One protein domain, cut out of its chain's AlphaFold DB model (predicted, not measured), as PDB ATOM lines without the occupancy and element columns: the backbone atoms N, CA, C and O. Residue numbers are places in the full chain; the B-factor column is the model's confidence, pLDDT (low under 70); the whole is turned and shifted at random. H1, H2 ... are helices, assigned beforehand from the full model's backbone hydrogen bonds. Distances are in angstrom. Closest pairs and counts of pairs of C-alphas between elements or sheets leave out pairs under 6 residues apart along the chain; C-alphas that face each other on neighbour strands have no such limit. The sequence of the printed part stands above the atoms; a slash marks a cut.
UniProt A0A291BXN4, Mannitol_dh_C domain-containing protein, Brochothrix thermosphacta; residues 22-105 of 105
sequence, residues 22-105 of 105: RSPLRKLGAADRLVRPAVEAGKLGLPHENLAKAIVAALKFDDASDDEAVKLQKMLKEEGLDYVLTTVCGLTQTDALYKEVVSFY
ATOM      1  N   ARG A  22     111.996 107.775 185.949       74.56
ATOM      2  CA  ARG A  22     112.661 108.937 186.572       74.56
ATOM      3  C   ARG A  22     113.650 109.706 185.695       74.56
ATOM      4  O   ARG A  22     114.361 109.121 184.869       74.56
ATOM      5  N   SER A  23     113.749 111.004 185.934       77.50
ATOM      6  CA  SER A  23     114.549 111.966 185.175       77.50
ATOM      7  C   SER A  23     114.158 112.038 183.690       77.50
ATOM      8  O   SER A  23     114.978 111.720 182.812       77.50
ATOM      9  N   PRO A  24     112.896 112.388 183.370       81.19
ATOM     10  CA  PRO A  24     112.432 112.461 181.988       81.19
ATOM     11  C   PRO A  24     113.148 113.559 181.191       81.19
ATOM     12  O   PRO A  24     113.453 113.333 180.022       81.19
ATOM     13  N   LEU A  25     113.510 114.696 181.804       81.69
ATOM     14  CA  LEU A  25     114.225 115.779 181.111       81.69
ATOM     15  C   LEU A  25     115.603 115.322 180.638       81.69
ATOM     16  O   LEU A  25     115.979 115.581 179.496       81.69
ATOM     17  N   ARG A  26     116.332 114.575 181.474       82.94
ATOM     18  CA  ARG A  26     117.614 113.986 181.069       82.94
ATOM     19  C   ARG A  26     117.463 113.050 179.866       82.94
ATOM     20  O   ARG A  26     118.252 113.126 178.933       82.94
ATOM     21  N   LYS A  27     116.438 112.191 179.858       80.44
ATOM     22  CA  LYS A  27     116.193 111.221 178.769       80.44
ATOM     23  C   LYS A  27     115.715 111.862 177.471       80.44
ATOM     24  O   LYS A  27     115.986 111.324 176.399       80.44
ATOM     25  N   LEU A  28     114.990 112.971 177.587       85.31
ATOM     26  CA  LEU A  28     114.534 113.790 176.470       85.31
ATOM     27  C   LEU A  28     115.635 114.702 175.925       85.31
ATOM     28  O   LEU A  28     115.435 115.310 174.884       85.31
ATOM     29  N   GLY A  29     116.797 114.786 176.576       84.88
ATOM     30  CA  GLY A  29     117.918 115.568 176.072       84.88
ATOM     31  C   GLY A  29     118.329 115.140 174.660       84.88
ATOM     32  O   GLY A  29     118.434 113.948 174.365       84.88
ATOM     33  N   ALA A  30     118.631 116.119 173.804       80.00
ATOM     34  CA  ALA A  30     118.992 115.917 172.395       80.00
ATOM     35  C   ALA A  30     120.105 114.871 172.158       80.00
ATOM     36  O   ALA A  30     120.139 114.213 171.119       80.00
ATOM     37  N   ALA A  31     121.023 114.719 173.119       78.75
ATOM     38  CA  ALA A  31     122.157 113.796 173.050       78.75
ATOM     39  C   ALA A  31     121.951 112.472 173.815       78.75
ATOM     40  O   ALA A  31     122.828 111.606 173.766       78.75
ATOM     41  N   ASP A  32     120.834 112.306 174.530       82.12
ATOM     42  CA  ASP A  32     120.568 111.116 175.342       82.12
ATOM     43  C   ASP A  32     119.834 110.035 174.527       82.12
ATOM     44  O   ASP A  32     119.562 110.144 173.328       82.12
ATOM     45  N   ARG A  33     119.548 108.931 175.204       82.12
ATOM     46  CA  ARG A  33     119.163 107.618 174.688       82.12
ATOM     47  C   ARG A  33     117.833 107.525 173.936       82.12
ATOM     48  O   ARG A  33     117.528 106.436 173.465       82.12
ATOM     49  N   LEU A  34     117.039 108.594 173.848       83.12
ATOM     50  CA  LEU A  34     115.781 108.606 173.087       83.12
ATOM     51  C   LEU A  34     115.889 109.482 171.839       83.12
ATOM     52  O   LEU A  34     115.705 108.994 170.726       83.12
ATOM     53  N   VAL A  35     116.232 110.758 172.014       87.12
ATOM     54  CA  VAL A  35     116.211 111.728 170.913       87.12
ATOM     55  C   VAL A  35     117.350 111.491 169.930       87.12
ATOM     56  O   VAL A  35     117.112 111.438 168.726       87.12
ATOM     57  N   ARG A  36     118.574 111.260 170.416       87.94
ATOM     58  CA  ARG A  36     119.729 111.021 169.544       87.94
ATOM     59  C   ARG A  36     119.538 109.832 168.592       87.94
ATOM     60  O   ARG A  36     119.693 110.041 167.387       87.94
ATOM     61  N   PRO A  37     119.190 108.613 169.058       86.44
ATOM     62  CA  PRO A  37     118.996 107.488 168.145       86.44
ATOM     63  C   PRO A  37     117.818 107.704 167.191       86.44
ATOM     64  O   PRO A  37     117.878 107.238 166.061       86.44
ATOM     65  N   ALA A  38     116.779 108.439 167.600       88.19
ATOM     66  CA  ALA A  38     115.649 108.753 166.730       88.19
ATOM     67  C   ALA A  38     116.046 109.713 165.595       88.19
ATOM     68  O   ALA A  38     115.717 109.476 164.434       88.19
ATOM     69  N   VAL A  39     116.825 110.751 165.910       87.50
ATOM     70  CA  VAL A  39     117.375 111.686 164.917       87.50
ATOM     71  C   VAL A  39     118.353 110.981 163.975       87.50
ATOM     72  O   VAL A  39     118.303 111.193 162.765       87.50
ATOM     73  N   GLU A  40     119.248 110.139 164.500       88.62
ATOM     74  CA  GLU A  40     120.201 109.374 163.685       88.62
ATOM     75  C   GLU A  40     119.485 108.364 162.773       88.62
ATOM     76  O   GLU A  40     119.806 108.288 161.587       88.62
ATOM     77  N   ALA A  41     118.468 107.653 163.274       86.50
ATOM     78  CA  ALA A  41     117.646 106.750 162.469       86.50
ATOM     79  C   ALA A  41     116.921 107.492 161.335       86.50
ATOM     80  O   ALA A  41     116.973 107.041 160.190       86.50
ATOM     81  N   GLY A  42     116.337 108.662 161.617       85.00
ATOM     82  CA  GLY A  42     115.698 109.502 160.601       85.00
ATOM     83  C   GLY A  42     116.667 109.980 159.517       85.00
ATOM     84  O   GLY A  42     116.350 109.908 158.331       85.00
ATOM     85  N   LYS A  43     117.892 110.380 159.887       86.12
ATOM     86  CA  LYS A  43     118.950 110.746 158.920       86.12
ATOM     87  C   LYS A  43     119.348 109.589 158.002       86.12
ATOM     88  O   LYS A  43     119.752 109.826 156.868       86.12
ATOM     89  N   LEU A  44     119.251 108.356 158.495       87.94
ATOM     90  CA  LEU A  44     119.550 107.136 157.743       87.94
ATOM     91  C   LEU A  44     118.337 106.589 156.972       87.94
ATOM     92  O   LEU A  44     118.464 105.559 156.312       87.94
ATOM     93  N   GLY A  45     117.169 107.241 157.048       85.75
ATOM     94  CA  GLY A  45     115.930 106.757 156.431       85.75
ATOM     95  C   GLY A  45     115.402 105.458 157.050       85.75
ATOM     96  O   GLY A  45     114.671 104.716 156.397       85.75
ATOM     97  N   LEU A  46     115.802 105.150 158.286       87.50
ATOM     98  CA  LEU A  46     115.350 103.974 159.025       87.50
ATOM     99  C   LEU A  46     114.045 104.279 159.772       87.50
ATOM    100  O   LEU A  46     113.839 105.414 160.196       87.50
ATOM    101  N   PRO A  47     113.179 103.280 160.004       86.19
ATOM    102  CA  PRO A  47     111.956 103.482 160.770       86.19
ATOM    103  C   PRO A  47     112.272 103.865 162.224       86.19
ATOM    104  O   PRO A  47     112.983 103.143 162.926       86.19
ATOM    105  N   HIS A  48     111.708 104.982 162.692       87.50
ATOM    106  CA  HIS A  48     111.899 105.501 164.055       87.50
ATOM    107  C   HIS A  48     110.589 105.754 164.818       87.50
ATOM    108  O   HIS A  48     110.608 106.321 165.910       87.50
ATOM    109  N   GLU A  49     109.460 105.245 164.321       89.12
ATOM    110  CA  GLU A  49     108.133 105.437 164.926       89.12
ATOM    111  C   GLU A  49     108.063 104.998 166.397       89.12
ATOM    112  O   GLU A  49     107.465 105.665 167.239       89.12
ATOM    113  N   ASN A  50     108.693 103.868 166.739       89.00
ATOM    114  CA  ASN A  50     108.701 103.370 168.117       89.00
ATOM    115  C   ASN A  50     109.523 104.269 169.050       89.00
ATOM    116  O   ASN A  50     109.200 104.376 170.233       89.00
ATOM    117  N   LEU A  51     110.549 104.944 168.525       88.25
ATOM    118  CA  LEU A  51     111.310 105.930 169.287       88.25
ATOM    119  C   LEU A  51     110.489 107.207 169.482       88.25
ATOM    120  O   LEU A  51     110.460 107.731 170.591       88.25
ATOM    121  N   ALA A  52     109.751 107.653 168.462       89.88
ATOM    122  CA  ALA A  52     108.823 108.776 168.592       89.88
ATOM    123  C   ALA A  52     107.743 108.498 169.657       89.88
ATOM    124  O   ALA A  52     107.524 109.323 170.543       89.88
ATOM    125  N   LYS A  53     107.147 107.298 169.664       90.56
ATOM    126  CA  LYS A  53     106.195 106.872 170.711       90.56
ATOM    127  C   LYS A  53     106.829 106.834 172.103       90.56
ATOM    128  O   LYS A  53     106.193 107.244 173.072       90.56
ATOM    129  N   ALA A  54     108.077 106.378 172.218       89.50
ATOM    130  CA  ALA A  54     108.803 106.384 173.487       89.50
ATOM    131  C   ALA A  54     109.080 107.811 173.992       89.50
ATOM    132  O   ALA A  54     108.958 108.070 175.188       89.50
ATOM    133  N   ILE A  55     109.397 108.748 173.091       90.44
ATOM    134  CA  ILE A  55     109.546 110.175 173.411       90.44
ATOM    135  C   ILE A  55     108.216 110.745 173.916       90.44
ATOM    136  O   ILE A  55     108.197 111.391 174.958       90.44
ATOM    137  N   VAL A  56     107.094 110.448 173.253       91.38
ATOM    138  CA  VAL A  56     105.757 110.861 173.720       91.38
ATOM    139  C   VAL A  56     105.433 110.285 175.097       91.38
ATOM    140  O   VAL A  56     104.936 111.006 175.959       91.38
ATOM    141  N   ALA A  57     105.749 109.013 175.345       89.38
ATOM    142  CA  ALA A  57     105.559 108.407 176.659       89.38
ATOM    143  C   ALA A  57     106.398 109.107 177.743       89.38
ATOM    144  O   ALA A  57     105.904 109.334 178.843       89.38
ATOM    145  N   ALA A  58     107.636 109.502 177.425       89.19
ATOM    146  CA  ALA A  58     108.481 110.276 178.332       89.19
ATOM    147  C   ALA A  58     107.947 111.703 178.565       89.19
ATOM    148  O   ALA A  58     108.028 112.196 179.685       89.19
ATOM    149  N   LEU A  59     107.360 112.348 177.548       90.12
ATOM    150  CA  LEU A  59     106.703 113.656 177.685       90.12
ATOM    151  C   LEU A  59     105.459 113.590 178.583       90.12
ATOM    152  O   LEU A  59     105.191 114.516 179.340       90.12
ATOM    153  N   LYS A  60     104.718 112.479 178.529       89.75
ATOM    154  CA  LYS A  60     103.529 112.225 179.357       89.75
ATOM    155  C   LYS A  60     103.858 111.649 180.738       89.75
ATOM    156  O   LYS A  60     102.939 111.321 181.484       89.75
ATOM    157  N   PHE A  61     105.137 111.489 181.076       87.44
ATOM    158  CA  PHE A  61     105.535 110.977 182.381       87.44
ATOM    159  C   PHE A  61     105.211 112.010 183.466       87.44
ATOM    160  O   PHE A  61     105.786 113.100 183.492       87.44
ATOM    161  N   ASP A  62     104.274 111.650 184.337       86.00
ATOM    162  CA  ASP A  62     103.773 112.471 185.435       86.00
ATOM    163  C   ASP A  62     103.951 111.700 186.747       86.00
ATOM    164  O   ASP A  62     103.179 110.798 187.077       86.00
ATOM    165  N   ASP A  63     105.035 112.012 187.454       86.38
ATOM    166  CA  ASP A  63     105.352 111.458 188.766       86.38
ATOM    167  C   ASP A  63     105.625 112.616 189.726       86.38
ATOM    168  O   ASP A  63     106.641 113.304 189.633       86.38
ATOM    169  N   ALA A  64     104.710 112.827 190.673       84.31
ATOM    170  CA  ALA A  64     104.812 113.893 191.666       84.31
ATOM    171  C   ALA A  64     105.996 113.719 192.637       84.31
ATOM    172  O   ALA A  64     106.320 114.649 193.374       84.31
ATOM    173  N   SER A  65     106.622 112.538 192.669       83.62
ATOM    174  CA  SER A  65     107.812 112.259 193.477       83.62
ATOM    175  C   SER A  65     109.135 112.552 192.756       83.62
ATOM    176  O   SER A  65     110.198 112.429 193.370       83.62
ATOM    177  N   ASP A  66     109.087 112.943 191.478       83.31
ATOM    178  CA  ASP A  66     110.245 113.294 190.660       83.31
ATOM    179  C   ASP A  66     110.214 114.780 190.269       83.31
ATOM    180  O   ASP A  66     109.412 115.214 189.439       83.31
ATOM    181  N   ASP A  67     111.140 115.560 190.831       87.31
ATOM    182  CA  ASP A  67     111.275 116.993 190.555       87.31
ATOM    183  C   ASP A  67     111.457 117.300 189.055       87.31
ATOM    184  O   ASP A  67     110.976 118.330 188.570       87.31
ATOM    185  N   GLU A  68     112.121 116.425 188.287       86.75
ATOM    186  CA  GLU A  68     112.254 116.603 186.834       86.75
ATOM    187  C   GLU A  68     110.928 116.365 186.109       86.75
ATOM    188  O   GLU A  68     110.633 117.079 185.149       86.75
ATOM    189  N   ALA A  69     110.124 115.396 186.555       88.00
ATOM    190  CA  ALA A  69     108.808 115.131 185.982       88.00
ATOM    191  C   ALA A  69     107.841 116.281 186.281       88.00
ATOM    192  O   ALA A  69     107.212 116.805 185.364       88.00
ATOM    193  N   VAL A  70     107.813 116.766 187.525       91.19
ATOM    194  CA  VAL A  70     107.025 117.947 187.911       91.19
ATOM    195  C   VAL A  70     107.440 119.170 187.091       91.19
ATOM    196  O   VAL A  70     106.589 119.902 186.581       91.19
ATOM    197  N   LYS A  71     108.748 119.385 186.906       90.62
ATOM    198  CA  LYS A  71     109.262 120.480 186.077       90.62
ATOM    199  C   LYS A  71     108.856 120.328 184.611       90.62
ATOM    200  O   LYS A  71     108.446 121.316 184.005       90.62
ATOM    201  N   LEU A  72     108.942 119.122 184.050       92.25
ATOM    202  CA  LEU A  72     108.518 118.834 182.681       92.25
ATOM    203  C   LEU A  72     107.024 119.114 182.490       92.25
ATOM    204  O   LEU A  72     106.665 119.854 181.576       92.25
ATOM    205  N   GLN A  73     106.166 118.594 183.371       93.50
ATOM    206  CA  GLN A  73     104.721 118.828 183.301       93.50
ATOM    207  C   GLN A  73     104.380 120.315 183.453       93.50
ATOM    208  O   GLN A  73     103.513 120.834 182.748       93.50
ATOM    209  N   LYS A  74     105.107 121.041 184.310       93.38
ATOM    210  CA  LYS A  74     104.970 122.495 184.433       93.38
ATOM    211  C   LYS A  74     105.341 123.216 183.132       93.38
ATOM    212  O   LYS A  74     104.551 124.026 182.661       93.38
ATOM    213  N   MET A  75     106.487 122.894 182.529       92.50
ATOM    214  CA  MET A  75     106.911 123.481 181.248       92.50
ATOM    215  C   MET A  75     105.902 123.189 180.131       92.50
ATOM    216  O   MET A  75     105.546 124.093 179.382       92.50
ATOM    217  N   LEU A  76     105.394 121.956 180.048       93.44
ATOM    218  CA  LEU A  76     104.370 121.578 179.071       93.44
ATOM    219  C   LEU A  76     103.071 122.369 179.258       93.44
ATOM    220  O   LEU A  76     102.432 122.731 178.273       93.44
ATOM    221  N   LYS A  77     102.680 122.650 180.504       93.50
ATOM    222  CA  LYS A  77     101.461 123.405 180.819       93.50
ATOM    223  C   LYS A  77     101.601 124.909 180.574       93.50
ATOM    224  O   LYS A  77     100.630 125.535 180.163       93.50
ATOM    225  N   GLU A  78     102.760 125.486 180.880       94.69
ATOM    226  CA  GLU A  78     102.995 126.934 180.800       94.69
ATOM    227  C   GLU A  78     103.424 127.381 179.398       94.69
ATOM    228  O   GLU A  78     102.907 128.372 178.893       94.69
ATOM    229  N   GLU A  79     104.324 126.633 178.758       94.56
ATOM    230  CA  GLU A  79     104.973 127.024 177.497       94.56
ATOM    231  C   GLU A  79     104.510 126.177 176.297       94.56
ATOM    232  O   GLU A  79     104.676 126.565 175.140       94.56
ATOM    233  N   GLY A  80     103.914 125.012 176.560       93.62
ATOM    234  CA  GLY A  80     103.405 124.106 175.534       93.62
ATOM    235  C   GLY A  80     104.423 123.089 175.009       93.62
ATOM    236  O   GLY A  80     105.615 123.101 175.331       93.62
ATOM    237  N   LEU A  81     103.926 122.175 174.171       92.56
ATOM    238  CA  LEU A  81     104.709 121.074 173.602       92.56
ATOM    239  C   LEU A  81     105.877 121.572 172.741       92.56
ATOM    240  O   LEU A  81     106.997 121.087 172.884       92.56
ATOM    241  N   ASP A  82     105.633 122.561 171.880       93.19
ATOM    242  CA  ASP A  82     106.630 123.082 170.938       93.19
ATOM    243  C   ASP A  82     107.862 123.642 171.646       93.19
ATOM    244  O   ASP A  82     109.002 123.380 171.241       93.19
ATOM    245  N   TYR A  83     107.634 124.368 172.741       93.31
ATOM    246  CA  TYR A  83     108.701 124.916 173.560       93.31
ATOM    247  C   TYR A  83     109.557 123.810 174.177       93.31
ATOM    248  O   TYR A  83     110.787 123.891 174.155       93.31
ATOM    249  N   VAL A  84     108.927 122.751 174.690       93.31
ATOM    250  CA  VAL A  84     109.631 121.617 175.300       93.31
ATOM    251  C   VAL A  84     110.421 120.830 174.255       93.31
ATOM    252  O   VAL A  84     111.595 120.537 174.481       93.31
ATOM    253  N   LEU A  85     109.839 120.548 173.087       92.69
ATOM    254  CA  LEU A  85     110.545 119.863 172.000       92.69
ATOM    255  C   LEU A  85     111.762 120.662 171.519       92.69
ATOM    256  O   LEU A  85     112.829 120.089 171.307       92.69
ATOM    257  N   THR A  86     111.639 121.982 171.425       92.12
ATOM    258  CA  THR A  86     112.746 122.841 170.987       92.12
ATOM    259  C   THR A  86     113.823 122.968 172.061       92.12
ATOM    260  O   THR A  86     115.006 122.787 171.784       92.12
ATOM    261  N   THR A  87     113.429 123.247 173.304       90.06
ATOM    262  CA  THR A  87     114.362 123.615 174.382       90.06
ATOM    263  C   THR A  87     114.999 122.400 175.049       90.06
ATOM    264  O   THR A  87     116.174 122.438 175.408       90.06
ATOM    265  N   VAL A  88     114.239 121.316 175.226       90.12
ATOM    266  CA  VAL A  88     114.703 120.097 175.907       90.12
ATOM    267  C   VAL A  88     115.216 119.082 174.891       90.12
ATOM    268  O   VAL A  88     116.335 118.582 175.029       90.12
ATOM    269  N   CYS A  89     114.427 118.809 173.849       88.81
ATOM    270  CA  CYS A  89     114.784 117.803 172.849       88.81
ATOM    271  C   CYS A  89     115.701 118.346 171.745       88.81
ATOM    272  O   CYS A  89     116.297 117.553 171.021       88.81
ATOM    273  N   GLY A  90     115.841 119.668 171.597       90.31
ATOM    274  CA  GLY A  90     116.605 120.262 170.497       90.31
ATOM    275  C   GLY A  90     115.989 119.985 169.121       90.31
ATOM    276  O   GLY A  90     116.704 120.011 168.122       90.31
ATOM    277  N   LEU A  91     114.690 119.670 169.077       89.56
ATOM    278  CA  LEU A  91     113.947 119.360 167.861       89.56
ATOM    279  C   LEU A  91     113.193 120.592 167.378       89.56
ATOM    280  O   LEU A  91     112.509 121.262 168.144       89.56
ATOM    281  N   THR A  92     113.276 120.851 166.085       90.50
ATOM    282  CA  THR A  92     112.638 121.981 165.414       90.50
ATOM    283  C   THR A  92     111.538 121.503 164.470       90.50
ATOM    284  O   THR A  92     111.522 120.350 164.045       90.50
ATOM    285  N   GLN A  93     110.646 122.405 164.055       88.50
ATOM    286  CA  GLN A  93     109.538 122.083 163.139       88.50
ATOM    287  C   GLN A  93     109.979 121.508 161.780       88.50
ATOM    288  O   GLN A  93     109.182 120.890 161.066       88.50
ATOM    289  N   THR A  94     111.243 121.705 161.400       87.50
ATOM    290  CA  THR A  94     111.808 121.144 160.170       87.50
ATOM    291  C   THR A  94     112.190 119.673 160.303       87.50
ATOM    292  O   THR A  94     112.267 118.983 159.287       87.50
ATOM    293  N   ASP A  95     112.387 119.173 161.523       87.25
ATOM    294  CA  ASP A  95     112.796 117.794 161.767       87.25
ATOM    295  C   ASP A  95     111.639 116.817 161.522       87.25
ATOM    296  O   ASP A  95     110.515 117.012 161.989       87.25
ATOM    297  N   ALA A  96     111.912 115.718 160.816       87.56
ATOM    298  CA  ALA A  96     110.919 114.660 160.604       87.56
ATOM    299  C   ALA A  96     110.437 114.071 161.940       87.56
ATOM    300  O   ALA A  96     109.239 113.882 162.146       87.56
ATOM    301  N   LEU A  97     111.367 113.883 162.881       88.25
ATOM    302  CA  LEU A  97     111.063 113.393 164.221       88.25
ATOM    303  C   LEU A  97     110.140 114.340 164.996       88.25
ATOM    304  O   LEU A  97     109.252 113.867 165.696       88.25
ATOM    305  N   TYR A  98     110.311 115.659 164.859       91.94
ATOM    306  CA  TYR A  98     109.405 116.622 165.489       91.94
ATOM    307  C   TYR A  98     107.965 116.391 165.017       91.94
ATOM    308  O   TYR A  98     107.055 116.279 165.835       91.94
ATOM    309  N   LYS A  99     107.762 116.250 163.702       90.75
ATOM    310  CA  LYS A  99     106.431 116.043 163.113       90.75
ATOM    311  C   LYS A  99     105.798 114.736 163.579       90.75
ATOM    312  O   LYS A  99     104.608 114.715 163.879       90.75
ATOM    313  N   GLU A 100     106.582 113.666 163.676       90.69
ATOM    314  CA  GLU A 100     106.101 112.389 164.210       90.69
ATOM    315  C   GLU A 100     105.712 112.487 165.683       90.69
ATOM    316  O   GLU A 100     104.647 112.011 166.067       90.69
ATOM    317  N   VAL A 101     106.544 113.122 166.513       91.69
ATOM    318  CA  VAL A 101     106.255 113.285 167.943       91.69
ATOM    319  C   VAL A 101     104.984 114.105 168.141       91.69
ATOM    320  O   VAL A 101     104.118 113.678 168.897       91.69
ATOM    321  N   VAL A 102     104.822 115.217 167.417       92.50
ATOM    322  CA  VAL A 102     103.589 116.021 167.442       92.50
ATOM    323  C   VAL A 102     102.381 115.218 166.952       92.50
ATOM    324  O   VAL A 102     101.298 115.355 167.506       92.50
ATOM    325  N   SER A 103     102.549 114.343 165.956       92.62
ATOM    326  CA  SER A 103     101.462 113.487 165.467       92.62
ATOM    327  C   SER A 103     101.036 112.402 166.463       92.62
ATOM    328  O   SER A 103      99.900 111.936 166.383       92.62
ATOM    329  N   PHE A 104     101.935 111.941 167.335       90.56
ATOM    330  CA  PHE A 104     101.651 110.891 168.323       90.56
ATOM    331  C   PHE A 104     101.269 111.430 169.709       90.56
ATOM    332  O   PHE A 104     100.804 110.650 170.547       90.56
ATOM    333  N   TYR A 105     101.512 112.715 169.973       85.62
ATOM    334  CA  TYR A 105     101.229 113.365 171.250       85.62
ATOM    335  C   TYR A 105      99.728 113.579 171.458       85.62
ATOM    336  O   TYR A 105      99.246 113.157 172.540       85.62
TER     337      TYR A 105
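What this domain is: This is residues 22 to 105 of the 105 residues of the protein "Mannitol_dh_C domain-containing protein" of Brochothrix thermosphacta (UniProt A0A291BXN4). A compact, elongated helical body: H1 and H2 follow one another along one side of H3, H6 packs across H2 and H3, and H4 stands at the end opposite the link between H2 and H3. H5 packs on H4 and lies on the same side of the H1 to H3 layer as H6. The 84 printed residues include six named helices, H1 to H6 in chain order, and no named strand; the class is all helix. The radius of gyration of the C-alphas is 12.0 A, and the spans are 38 by 22 by 19 A.

Where its parts are: Find C-alpha 24 at (112.432, 112.461, 181.988), where H1, residues 24 to 28, begins. H2 covers residues 35 to 43, 12.3 A long, and H3 residues 49 to 59, 15.2 A. H4, residues 67 to 78, measures 16.2 A. H5 holds residues 81 to 87; H6, residues 96 to 104, runs 12.6 A to C-alpha 104 at (101.651, 110.891, 168.323).

How they stand to each other: Start at H3, the hub. It touches H1, closest C-alphas Pro 24 and Ala 58, 5.8 A. H2 and H3 form a helical hairpin, touching at Ala 38 and Leu 51, C-alphas 5.8 A apart, with a shallow tilt of 26 degrees, opposite ways. H6 touches H3, closest C-alphas Ala 52 and Val 101, 5.2 A, at a steep tilt of 64 degrees. H4 touches H5 with residues 72 to 76 alone, closest C-alphas Leu 76 and Val 84, 6.5 A. H3 and H5 are apart. In H1 to H6 every O i to N i+4 pair is within hydrogen-bond range.

The domain as a whole: Look from Gly 45 to Ser 65 for the farthest C-alphas, 38.3 A apart. The printed part has no cut, no link is long, and no printed residue is under 70 in pLDDT.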